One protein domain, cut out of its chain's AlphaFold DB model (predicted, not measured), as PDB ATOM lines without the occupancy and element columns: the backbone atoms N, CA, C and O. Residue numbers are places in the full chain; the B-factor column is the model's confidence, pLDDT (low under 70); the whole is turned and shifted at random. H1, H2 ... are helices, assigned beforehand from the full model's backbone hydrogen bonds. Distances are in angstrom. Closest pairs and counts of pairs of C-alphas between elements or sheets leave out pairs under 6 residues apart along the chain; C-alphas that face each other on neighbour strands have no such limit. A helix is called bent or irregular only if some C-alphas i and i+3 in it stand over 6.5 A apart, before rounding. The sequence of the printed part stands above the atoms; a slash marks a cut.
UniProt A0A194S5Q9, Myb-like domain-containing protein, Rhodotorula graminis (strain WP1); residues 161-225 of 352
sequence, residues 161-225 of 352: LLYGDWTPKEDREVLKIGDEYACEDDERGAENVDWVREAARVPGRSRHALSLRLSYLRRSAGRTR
ATOM      1  N   LEU A 161     -43.214 -37.216  19.771       68.94
ATOM      2  CA  LEU A 161     -43.518 -36.296  18.682       68.94
ATOM      3  C   LEU A 161     -42.196 -35.689  18.200       68.94
ATOM      4  O   LEU A 161     -41.660 -34.779  18.832       68.94
ATOM      5  N   LEU A 162     -41.678 -36.193  17.085       74.62
ATOM      6  CA  LEU A 162     -40.464 -35.722  16.451       74.62
ATOM      7  C   LEU A 162     -40.751 -34.341  15.864       74.62
ATOM      8  O   LEU A 162     -41.381 -34.191  14.813       74.62
ATOM      9  N   TYR A 163     -40.272 -33.311  16.554       75.50
ATOM     10  CA  TYR A 163     -40.225 -31.940  16.039       75.50
ATOM     11  C   TYR A 163     -38.965 -31.671  15.191       75.50
ATOM     12  O   TYR A 163     -38.718 -30.526  14.827       75.50
ATOM     13  N   GLY A 164     -38.180 -32.710  14.877       82.31
ATOM     14  CA  GLY A 164     -36.943 -32.617  14.095       82.31
ATOM     15  C   GLY A 164     -37.144 -32.571  12.576       82.31
ATOM     16  O   GLY A 164     -38.272 -32.518  12.078       82.31
ATOM     17  N   ASP A 165     -36.032 -32.624  11.843       90.50
ATOM     18  CA  ASP A 165     -36.006 -32.580  10.378       90.50
ATOM     19  C   ASP A 165     -36.777 -33.741   9.744       90.50
ATOM     20  O   ASP A 165     -36.840 -34.843  10.289       90.50
ATOM     21  N   TRP A 166     -37.397 -33.488   8.589       94.00
ATOM     22  CA  TRP A 166     -38.120 -34.505   7.824       94.00
ATOM     23  C   TRP A 166     -37.148 -35.391   7.062       94.00
ATOM     24  O   TRP A 166     -36.325 -34.907   6.282       94.00
ATOM     25  N   THR A 167     -37.265 -36.699   7.261       94.44
ATOM     26  CA  THR A 167     -36.472 -37.666   6.509       94.44
ATOM     27  C   THR A 167     -37.068 -37.880   5.110       94.44
ATOM     28  O   THR A 167     -38.291 -37.857   4.939       94.44
ATOM     29  N   PRO A 168     -36.248 -38.208   4.095       95.00
ATOM     30  CA  PRO A 168     -36.752 -38.527   2.754       95.00
ATOM     31  C   PRO A 168     -37.690 -39.745   2.696       95.00
ATOM     32  O   PRO A 168     -38.369 -39.964   1.692       95.00
ATOM     33  N   LYS A 169     -37.689 -40.600   3.729       95.12
ATOM     34  CA  LYS A 169     -38.628 -41.723   3.850       95.12
ATOM     35  C   LYS A 169     -40.005 -41.228   4.296       95.12
ATOM     36  O   LYS A 169     -40.993 -41.593   3.672       95.12
ATOM     37  N   GLU A 170     -40.055 -40.366   5.310       95.31
ATOM     38  CA  GLU A 170     -41.302 -39.733   5.757       95.31
ATOM     39  C   GLU A 170     -41.925 -38.893   4.639       95.31
ATOM     40  O   GLU A 170     -43.118 -39.011   4.392       95.31
ATOM     41  N   ASP A 171     -41.123 -38.113   3.905       96.50
ATOM     42  CA  ASP A 171     -41.627 -37.311   2.781       96.50
ATOM     43  C   ASP A 171     -42.278 -38.173   1.686       96.50
ATOM     44  O   ASP A 171     -43.297 -37.780   1.119       96.50
ATOM     45  N   ARG A 172     -41.729 -39.366   1.411       95.94
ATOM     46  CA  ARG A 172     -42.319 -40.324   0.461       95.94
ATOM     47  C   ARG A 172     -43.660 -40.867   0.945       95.94
ATOM     48  O   ARG A 172     -44.588 -40.946   0.145       95.94
ATOM     49  N   GLU A 173     -43.781 -41.202   2.228       96.12
ATOM     50  CA  GLU A 173     -45.061 -41.634   2.806       96.12
ATOM     51  C   GLU A 173     -46.091 -40.498   2.791       96.12
ATOM     52  O   GLU A 173     -47.231 -40.710   2.391       96.12
ATOM     53  N   VAL A 174     -45.689 -39.269   3.135       95.38
ATOM     54  CA  VAL A 174     -46.573 -38.091   3.083       95.38
ATOM     55  C   VAL A 174     -47.093 -37.839   1.669       95.38
ATOM     56  O   VAL A 174     -48.277 -37.550   1.503       95.38
ATOM     57  N   LEU A 175     -46.235 -37.956   0.652       94.31
ATOM     58  CA  LEU A 175     -46.653 -37.846  -0.747       94.31
ATOM     59  C   LEU A 175     -47.604 -38.970  -1.142       94.31
ATOM     60  O   LEU A 175     -48.650 -38.679  -1.703       94.31
ATOM     61  N   LYS A 176     -47.295 -40.218  -0.774       94.81
ATOM     62  CA  LYS A 176     -48.158 -41.370  -1.049       94.81
ATOM     63  C   LYS A 176     -49.559 -41.185  -0.463       94.81
ATOM     64  O   LYS A 176     -50.537 -41.399  -1.168       94.81
ATOM     65  N   ILE A 177     -49.651 -40.717   0.784       93.50
ATOM     66  CA  ILE A 177     -50.922 -40.336   1.412       93.50
ATOM     67  C   ILE A 177     -51.599 -39.252   0.568       93.50
ATOM     68  O   ILE A 177     -52.747 -39.391   0.172       93.50
ATOM     69  N   GLY A 178     -50.881 -38.178   0.238       91.19
ATOM     70  CA  GLY A 178     -51.421 -37.103  -0.590       91.19
ATOM     71  C   GLY A 178     -51.948 -37.567  -1.952       91.19
ATOM     72  O   GLY A 178     -52.947 -37.016  -2.407       91.19
ATOM     73  N   ASP A 179     -51.296 -38.537  -2.587       89.81
ATOM     74  CA  ASP A 179     -51.659 -39.076  -3.900       89.81
ATOM     75  C   ASP A 179     -52.878 -40.006  -3.816       89.81
ATOM     76  O   ASP A 179     -53.763 -39.920  -4.665       89.81
ATOM     77  N   GLU A 180     -52.983 -40.820  -2.756       90.81
ATOM     78  CA  GLU A 180     -54.161 -41.659  -2.475       90.81
ATOM     79  C   GLU A 180     -55.450 -40.813  -2.384       90.81
ATOM     80  O   GLU A 180     -56.502 -41.238  -2.859       90.81
ATOM     81  N   TYR A 181     -55.359 -39.586  -1.855       83.44
ATOM     82  CA  TYR A 181     -56.483 -38.642  -1.739       83.44
ATOM     83  C   TYR A 181     -56.554 -37.590  -2.864       83.44
ATOM     84  O   TYR A 181     -57.459 -36.759  -2.871       83.44
ATOM     85  N   ALA A 182     -55.617 -37.590  -3.818       76.44
ATOM     86  CA  ALA A 182     -55.636 -36.671  -4.963       76.44
ATOM     87  C   ALA A 182     -56.547 -37.146  -6.109       76.44
ATOM     88  O   ALA A 182     -56.679 -36.443  -7.106       76.44
ATOM     89  N   CYS A 183     -57.139 -38.339  -5.988       57.16
ATOM     90  CA  CYS A 183     -57.892 -38.997  -7.057       57.16
ATOM     91  C   CYS A 183     -59.331 -38.471  -7.239       57.16
ATOM     92  O   CYS A 183     -60.006 -38.859  -8.190       57.16
ATOM     93  N   GLU A 184     -59.818 -37.597  -6.361       58.97
ATOM     94  CA  GLU A 184     -61.110 -36.933  -6.542       58.97
ATOM     95  C   GLU A 184     -60.832 -35.528  -7.088       58.97
ATOM     96  O   GLU A 184     -60.145 -34.752  -6.432       58.97
ATOM     97  N   ASP A 185     -61.321 -35.228  -8.299       58.16
ATOM     98  CA  ASP A 185     -61.077 -34.019  -9.122       58.16
ATOM     99  C   ASP A 185     -61.373 -32.658  -8.443       58.16
ATOM    100  O   ASP A 185     -61.304 -31.601  -9.073       58.16
ATOM    101  N   ASP A 186     -61.688 -32.647  -7.154       56.78
ATOM    102  CA  ASP A 186     -61.941 -31.447  -6.389       56.78
ATOM    103  C   ASP A 186     -60.635 -30.926  -5.785       56.78
ATOM    104  O   ASP A 186     -60.000 -31.564  -4.942       56.78
ATOM    105  N   GLU A 187     -60.277 -29.681  -6.104       58.16
ATOM    106  CA  GLU A 187     -59.180 -28.926  -5.468       58.16
ATOM    107  C   GLU A 187     -59.274 -28.872  -3.920       58.16
ATOM    108  O   GLU A 187     -58.340 -28.439  -3.241       58.16
ATOM    109  N   ARG A 188     -60.380 -29.362  -3.338       62.22
ATOM    110  CA  ARG A 188     -60.618 -29.548  -1.898       62.22
ATOM    111  C   ARG A 188     -60.113 -30.874  -1.324       62.22
ATOM    112  O   ARG A 188     -60.165 -31.030  -0.107       62.22
ATOM    113  N   GLY A 189     -59.602 -31.812  -2.126       64.94
ATOM    114  CA  GLY A 189     -59.223 -33.156  -1.659       64.94
ATOM    115  C   GLY A 189     -58.246 -33.169  -0.471       64.94
ATOM    116  O   GLY A 189     -58.308 -34.047   0.382       64.94
ATOM    117  N   ALA A 190     -57.404 -32.136  -0.328       64.56
ATOM    118  CA  ALA A 190     -56.498 -31.994   0.818       64.56
ATOM    119  C   ALA A 190     -57.208 -31.711   2.162       64.56
ATOM    120  O   ALA A 190     -56.645 -31.994   3.222       64.56
ATOM    121  N   GLU A 191     -58.414 -31.142   2.136       72.81
ATOM    122  CA  GLU A 191     -59.195 -30.819   3.335       72.81
ATOM    123  C   GLU A 191     -59.983 -32.035   3.856       72.81
ATOM    124  O   GLU A 191     -60.237 -32.128   5.055       72.81
ATOM    125  N   ASN A 192     -60.267 -33.012   2.984       79.12
ATOM    126  CA  ASN A 192     -60.981 -34.251   3.320       79.12
ATOM    127  C   ASN A 192     -60.076 -35.403   3.792       79.12
ATOM    128  O   ASN A 192     -60.577 -36.478   4.124       79.12
ATOM    129  N   VAL A 193     -58.756 -35.209   3.844       85.81
ATOM    130  CA  VAL A 193     -57.835 -36.240   4.345       85.81
ATOM    131  C   VAL A 193     -58.062 -36.440   5.844       85.81
ATOM    132  O   VAL A 193     -57.935 -35.499   6.634       85.81
ATOM    133  N   ASP A 194     -58.339 -37.680   6.262       90.75
ATOM    134  CA  ASP A 194     -58.384 -38.043   7.680       90.75
ATOM    135  C   ASP A 194     -56.962 -38.098   8.256       90.75
ATOM    136  O   ASP A 194     -56.349 -39.151   8.444       90.75
ATOM    137  N   TRP A 195     -56.425 -36.918   8.561       89.62
ATOM    138  CA  TRP A 195     -55.079 -36.757   9.102       89.62
ATOM    139  C   TRP A 195     -54.860 -37.471  10.440       89.62
ATOM    140  O   TRP A 195     -53.712 -37.603  10.862       89.62
ATOM    141  N   VAL A 196     -55.921 -37.893  11.141       87.69
ATOM    142  CA  VAL A 196     -55.786 -38.682  12.373       87.69
ATOM    143  C   VAL A 196     -55.398 -40.111  12.021       87.69
ATOM    144  O   VAL A 196     -54.420 -40.622  12.569       87.69
ATOM    145  N   ARG A 197     -56.113 -40.727  11.076       92.00
ATOM    146  CA  ARG A 197     -55.784 -42.063  10.568       92.00
ATOM    147  C   ARG A 197     -54.416 -42.081   9.892       92.00
ATOM    148  O   ARG A 197     -53.601 -42.955  10.181       92.00
ATOM    149  N   GLU A 198     -54.136 -41.094   9.050       92.88
ATOM    150  CA  GLU A 198     -52.888 -41.059   8.283       92.88
ATOM    151  C   GLU A 198     -51.657 -40.765   9.154       92.88
ATOM    152  O   GLU A 198     -50.562 -41.249   8.865       92.88
ATOM    153  N   ALA A 199     -51.826 -40.065  10.284       88.69
ATOM    154  CA  ALA A 199     -50.741 -39.885  11.249       88.69
ATOM    155  C   ALA A 199     -50.244 -41.197  11.868       88.69
ATOM    156  O   ALA A 199     -49.074 -41.282  12.234       88.69
ATOM    157  N   ALA A 200     -51.073 -42.241  11.913       89.19
ATOM    158  CA  ALA A 200     -50.633 -43.555  12.372       89.19
ATOM    159  C   ALA A 200     -49.633 -44.228  11.406       89.19
ATOM    160  O   ALA A 200     -48.876 -45.098  11.832       89.19
ATOM    161  N   ARG A 201     -49.594 -43.830  10.122       92.06
ATOM    162  CA  ARG A 201     -48.644 -44.366   9.122       92.06
ATOM    163  C   ARG A 201     -47.260 -43.731   9.221       92.06
ATOM    164  O   ARG A 201     -46.279 -44.346   8.812       92.06
ATOM    165  N   VAL A 202     -47.179 -42.513   9.761       93.00
ATOM    166  CA  VAL A 202     -45.927 -41.762   9.926       93.00
ATOM    167  C   VAL A 202     -45.657 -41.565  11.423       93.00
ATOM    168  O   VAL A 202     -45.994 -40.516  11.981       93.00
ATOM    169  N   PRO A 203     -45.080 -42.583  12.093       87.06
ATOM    170  CA  PRO A 203     -44.871 -42.562  13.536       87.06
ATOM    171  C   PRO A 203     -44.069 -41.331  13.973       87.06
ATOM    172  O   PRO A 203     -43.102 -40.935  13.325       87.06
ATOM    173  N   GLY A 204     -44.476 -40.719  15.086       86.31
ATOM    174  CA  GLY A 204     -43.800 -39.550  15.655       86.31
ATOM    175  C   GLY A 204     -44.160 -38.214  15.006       86.31
ATOM    176  O   GLY A 204     -43.686 -37.178  15.467       86.31
ATOM    177  N   ARG A 205     -45.026 -38.165  13.986       90.12
ATOM    178  CA  ARG A 205     -45.480 -36.897  13.392       90.12
ATOM    179  C   ARG A 205     -46.934 -36.610  13.742       90.12
ATOM    180  O   ARG A 205     -47.807 -37.461  13.665       90.12
ATOM    181  N   SER A 206     -47.214 -35.365  14.131       89.31
ATOM    182  CA  SER A 206     -48.596 -34.944  14.395       89.31
ATOM    183  C   SER A 206     -49.391 -34.776  13.098       89.31
ATOM    184  O   SER A 206     -48.833 -34.379  12.073       89.31
ATOM    185  N   ARG A 207     -50.722 -34.921  13.183       91.06
ATOM    186  CA  ARG A 207     -51.671 -34.606  12.095       91.06
ATOM    187  C   ARG A 207     -51.388 -33.264  11.405       91.06
ATOM    188  O   ARG A 207     -51.441 -33.147  10.189       91.06
ATOM    189  N   HIS A 208     -51.050 -32.245  12.198       87.19
ATOM    190  CA  HIS A 208     -50.798 -30.894  11.706       87.19
ATOM    191  C   HIS A 208     -49.437 -30.781  11.013       87.19
ATOM    192  O   HIS A 208     -49.301 -30.057  10.034       87.19
ATOM    193  N   ALA A 209     -48.434 -31.515  11.499       91.19
ATOM    194  CA  ALA A 209     -47.123 -31.562  10.864       91.19
ATOM    195  C   ALA A 209     -47.212 -32.207   9.472       91.19
ATOM    196  O   ALA A 209     -46.621 -31.686   8.530       91.19
ATOM    197  N   LEU A 210     -48.000 -33.278   9.331       93.50
ATOM    198  CA  LEU A 210     -48.222 -33.956   8.050       93.50
ATOM    199  C   LEU A 210     -48.929 -33.055   7.035       93.50
ATOM    200  O   LEU A 210     -48.446 -32.921   5.912       93.50
ATOM    201  N   SER A 211     -50.006 -32.371   7.434       92.25
ATOM    202  CA  SER A 211     -50.738 -31.485   6.520       92.25
ATOM    203  C   SER A 211     -49.894 -30.298   6.044       92.25
ATOM    204  O   SER A 211     -49.875 -29.971   4.850       92.25
ATOM    205  N   LEU A 212     -49.124 -29.683   6.952       91.81
ATOM    206  CA  LEU A 212     -48.168 -28.632   6.600       91.81
ATOM    207  C   LEU A 212     -47.071 -29.157   5.668       91.81
ATOM    208  O   LEU A 212     -46.719 -28.481   4.696       91.81
ATOM    209  N   ARG A 213     -46.541 -30.357   5.934       95.00
ATOM    210  CA  ARG A 213     -45.467 -30.936   5.123       95.00
ATOM    211  C   ARG A 213     -45.942 -31.310   3.727       95.00
ATOM    212  O   ARG A 213     -45.259 -30.951   2.773       95.00
ATOM    213  N   LEU A 214     -47.115 -31.926   3.580       93.81
ATOM    214  CA  LEU A 214     -47.684 -32.221   2.261       93.81
ATOM    215  C   LEU A 214     -47.852 -30.939   1.436       93.81
ATOM    216  O   LEU A 214     -47.450 -30.878   0.273       93.81
ATOM    217  N   SER A 215     -48.385 -29.886   2.061       91.00
ATOM    218  CA  SER A 215     -48.551 -28.574   1.425       91.00
ATOM    219  C   SER A 215     -47.214 -27.989   0.959       91.00
ATOM    220  O   SER A 215     -47.118 -27.430  -0.137       91.00
ATOM    221  N   TYR A 216     -46.164 -28.135   1.773       93.94
ATOM    222  CA  TYR A 216     -44.806 -27.738   1.413       93.94
ATOM    223  C   TYR A 216     -44.269 -28.552   0.227       93.94
ATOM    224  O   TYR A 216     -43.835 -27.950  -0.756       93.94
ATOM    225  N   LEU A 217     -44.365 -29.885   0.278       93.81
ATOM    226  CA  LEU A 217     -43.852 -30.792  -0.755       93.81
ATOM    227  C   LEU A 217     -44.523 -30.549  -2.115       93.81
ATOM    228  O   LEU A 217     -43.832 -30.403  -3.128       93.81
ATOM    229  N   ARG A 218     -45.854 -30.395  -2.137       90.31
ATOM    230  CA  ARG A 218     -46.611 -30.043  -3.354       90.31
ATOM    231  C   ARG A 218     -46.168 -28.697  -3.927       90.31
ATOM    232  O   ARG A 218     -45.948 -28.565  -5.132       90.31
ATOM    233  N   ARG A 219     -45.965 -27.694  -3.064       90.06
ATOM    234  CA  ARG A 219     -45.494 -26.366  -3.483       90.06
ATOM    235  C   ARG A 219     -44.069 -26.405  -4.037       90.06
ATOM    236  O   ARG A 219     -43.796 -25.707  -5.012       90.06
ATOM    237  N   SER A 220     -43.165 -27.191  -3.451       90.56
ATOM    238  CA  SER A 220     -41.802 -27.354  -3.972       90.56
ATOM    239  C   SER A 220     -41.767 -28.119  -5.296       90.56
ATOM    240  O   SER A 220     -41.042 -27.707  -6.199       90.56
ATOM    241  N   ALA A 221     -42.600 -29.151  -5.459       87.19
ATOM    242  CA  ALA A 221     -42.709 -29.903  -6.710       87.19
ATOM    243  C   ALA A 221     -43.268 -29.045  -7.861       87.19
ATOM    244  O   ALA A 221     -42.820 -29.143  -9.000       87.19
ATOM    245  N   GLY A 222     -44.204 -28.135  -7.569       80.06
ATOM    246  CA  GLY A 222     -44.717 -27.190  -8.564       80.06
ATOM    247  C   GLY A 222     -43.685 -26.155  -9.033       80.06
ATOM    248  O   GLY A 222     -43.774 -25.662 -10.158       80.06
ATOM    249  N   ARG A 223     -42.683 -25.823  -8.207       73.19
ATOM    250  CA  ARG A 223     -41.644 -24.844  -8.577       73.19
ATOM    251  C   ARG A 223     -40.636 -25.399  -9.573       73.19
ATOM    252  O   ARG A 223     -40.200 -24.650 -10.444       73.19
ATOM    253  N   THR A 224     -40.300 -26.686  -9.498       62.22
ATOM    254  CA  THR A 224     -39.336 -27.293 -10.432       62.22
ATOM    255  C   THR A 224     -39.889 -27.400 -11.855       62.22
ATOM    256  O   THR A 224     -39.117 -27.359 -12.805       62.22
ATOM    257  N   ARG A 225     -41.219 -27.394 -12.036       56.25
ATOM    258  CA  ARG A 225     -41.859 -27.367 -13.366       56.25
ATOM    259  C   ARG A 225     -41.717 -26.047 -14.129       56.25
ATOM    260  O   ARG A 225     -41.949 -26.031 -15.332       56.25
TER     261      ARG A 225
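Overview. This is residues 161 to 225 of the 352 residues of the protein "Myb-like domain-containing protein" of Rhodotorula graminis (strain WP1) (UniProt A0A194S5Q9). Two helices, H1 and H3, cross near their middles as an X, one over the other at 90 degrees, and the short helix H2 packs on the first residues of H3. Residues 183 to 188, in the long link from H1 to H2, stick out from this body as a loop, and the last turns of H3, with residues 219 to 225, stick out as an arm. The printed part has 65 residues with three named helices, in the order H1, H2, H3 along the chain, and no named strand, and its class is all helix, with 36 residues in the helices. It is compact, with a radius of gyration of the C-alphas of 11.6 A, and the C-alphas span 32 by 28 by 15 A along their three main axes.

Along the chain. Start at Leu 161, the first printed residue, and read through residues 161 to 167, which belong to no named element. Find C-alpha 168 at (-36.752, -38.527, 2.754); there H1 begins, residues 168 to 180, and it runs 18.4 A from first to last C-alpha, ending with C-alpha 180 at (-54.161, -41.659, -2.475). Watch x along H1: it falls from -36.752 to -54.161. After it come residues 181 to 194, a stretch of 14 residues with no named element, whose C-alphas lie 9 to 18 A from the mean of the C-alphas. Then look at Trp 195, where H2 begins, residues 195 to 199, five residues and 5.8 A from first to last C-alpha. Residues 200 to 206 lead on to H3, residues 207 to 224, the longest helix with 18 residues and 26.7 A. Its first C-alpha, 207, is at (-51.671, -34.606, 12.095) and its last, 224, at (-39.336, -27.293, -10.432), and z falls from the one to the other. Arg 225 is the last printed residue.

Arrangement. Begin with H3, which touches both H1 and H2. H1 and H3 touch, with 9 pairs of C-alphas within 8 A, and the closest are those of Val 174 and Leu 214, 6.0 A apart. Their lines are about perpendicular, at 90 degrees, and their centres are 9.9 A apart. H3 touches H1 with residues 210 to 217 alone. Next go to H2: H1 and H2 are close but not clearly touching, with one pair of C-alphas within 8 A, those of Ile 177 and Glu 198, 7.2 A apart. H2 and H3 touch, with 8 pairs of C-alphas within 8 A, and the closest are those of Trp 195 and Arg 207 at 5.0 A. H3 touches H2 with residues 207 to 211 alone. In the backbone of H1 and of H2 you will find every O i to N i+4 pair within hydrogen-bond range, and in H3 13 of 14. No helix is bent or irregular.

Size, cuts and confidence. The two C-alphas farthest apart are those of Gly 164 and Asp 185, at 33.5 A, and the first and last printed C-alphas, of Leu 161 and Arg 225, are 33.3 A apart. The printed part runs from 161 to 225 without a cut. The link from H1 to H2 is long, with 14 residues, and the link from H2 to H3 is short, with 7 residues. Residues 183 to 188 stand free, and so do residues 219 to 225, of which 219 to 224 belong to H3. Without these stretches the body has 52 residues and spans 27 by 19 by 15 A. Look last at the B-factor column: the mean pLDDT of the printed part is 84.6, and the model's confidence is low, under 70, at residue 161, residues 183 to 190 and residues 224 to 225.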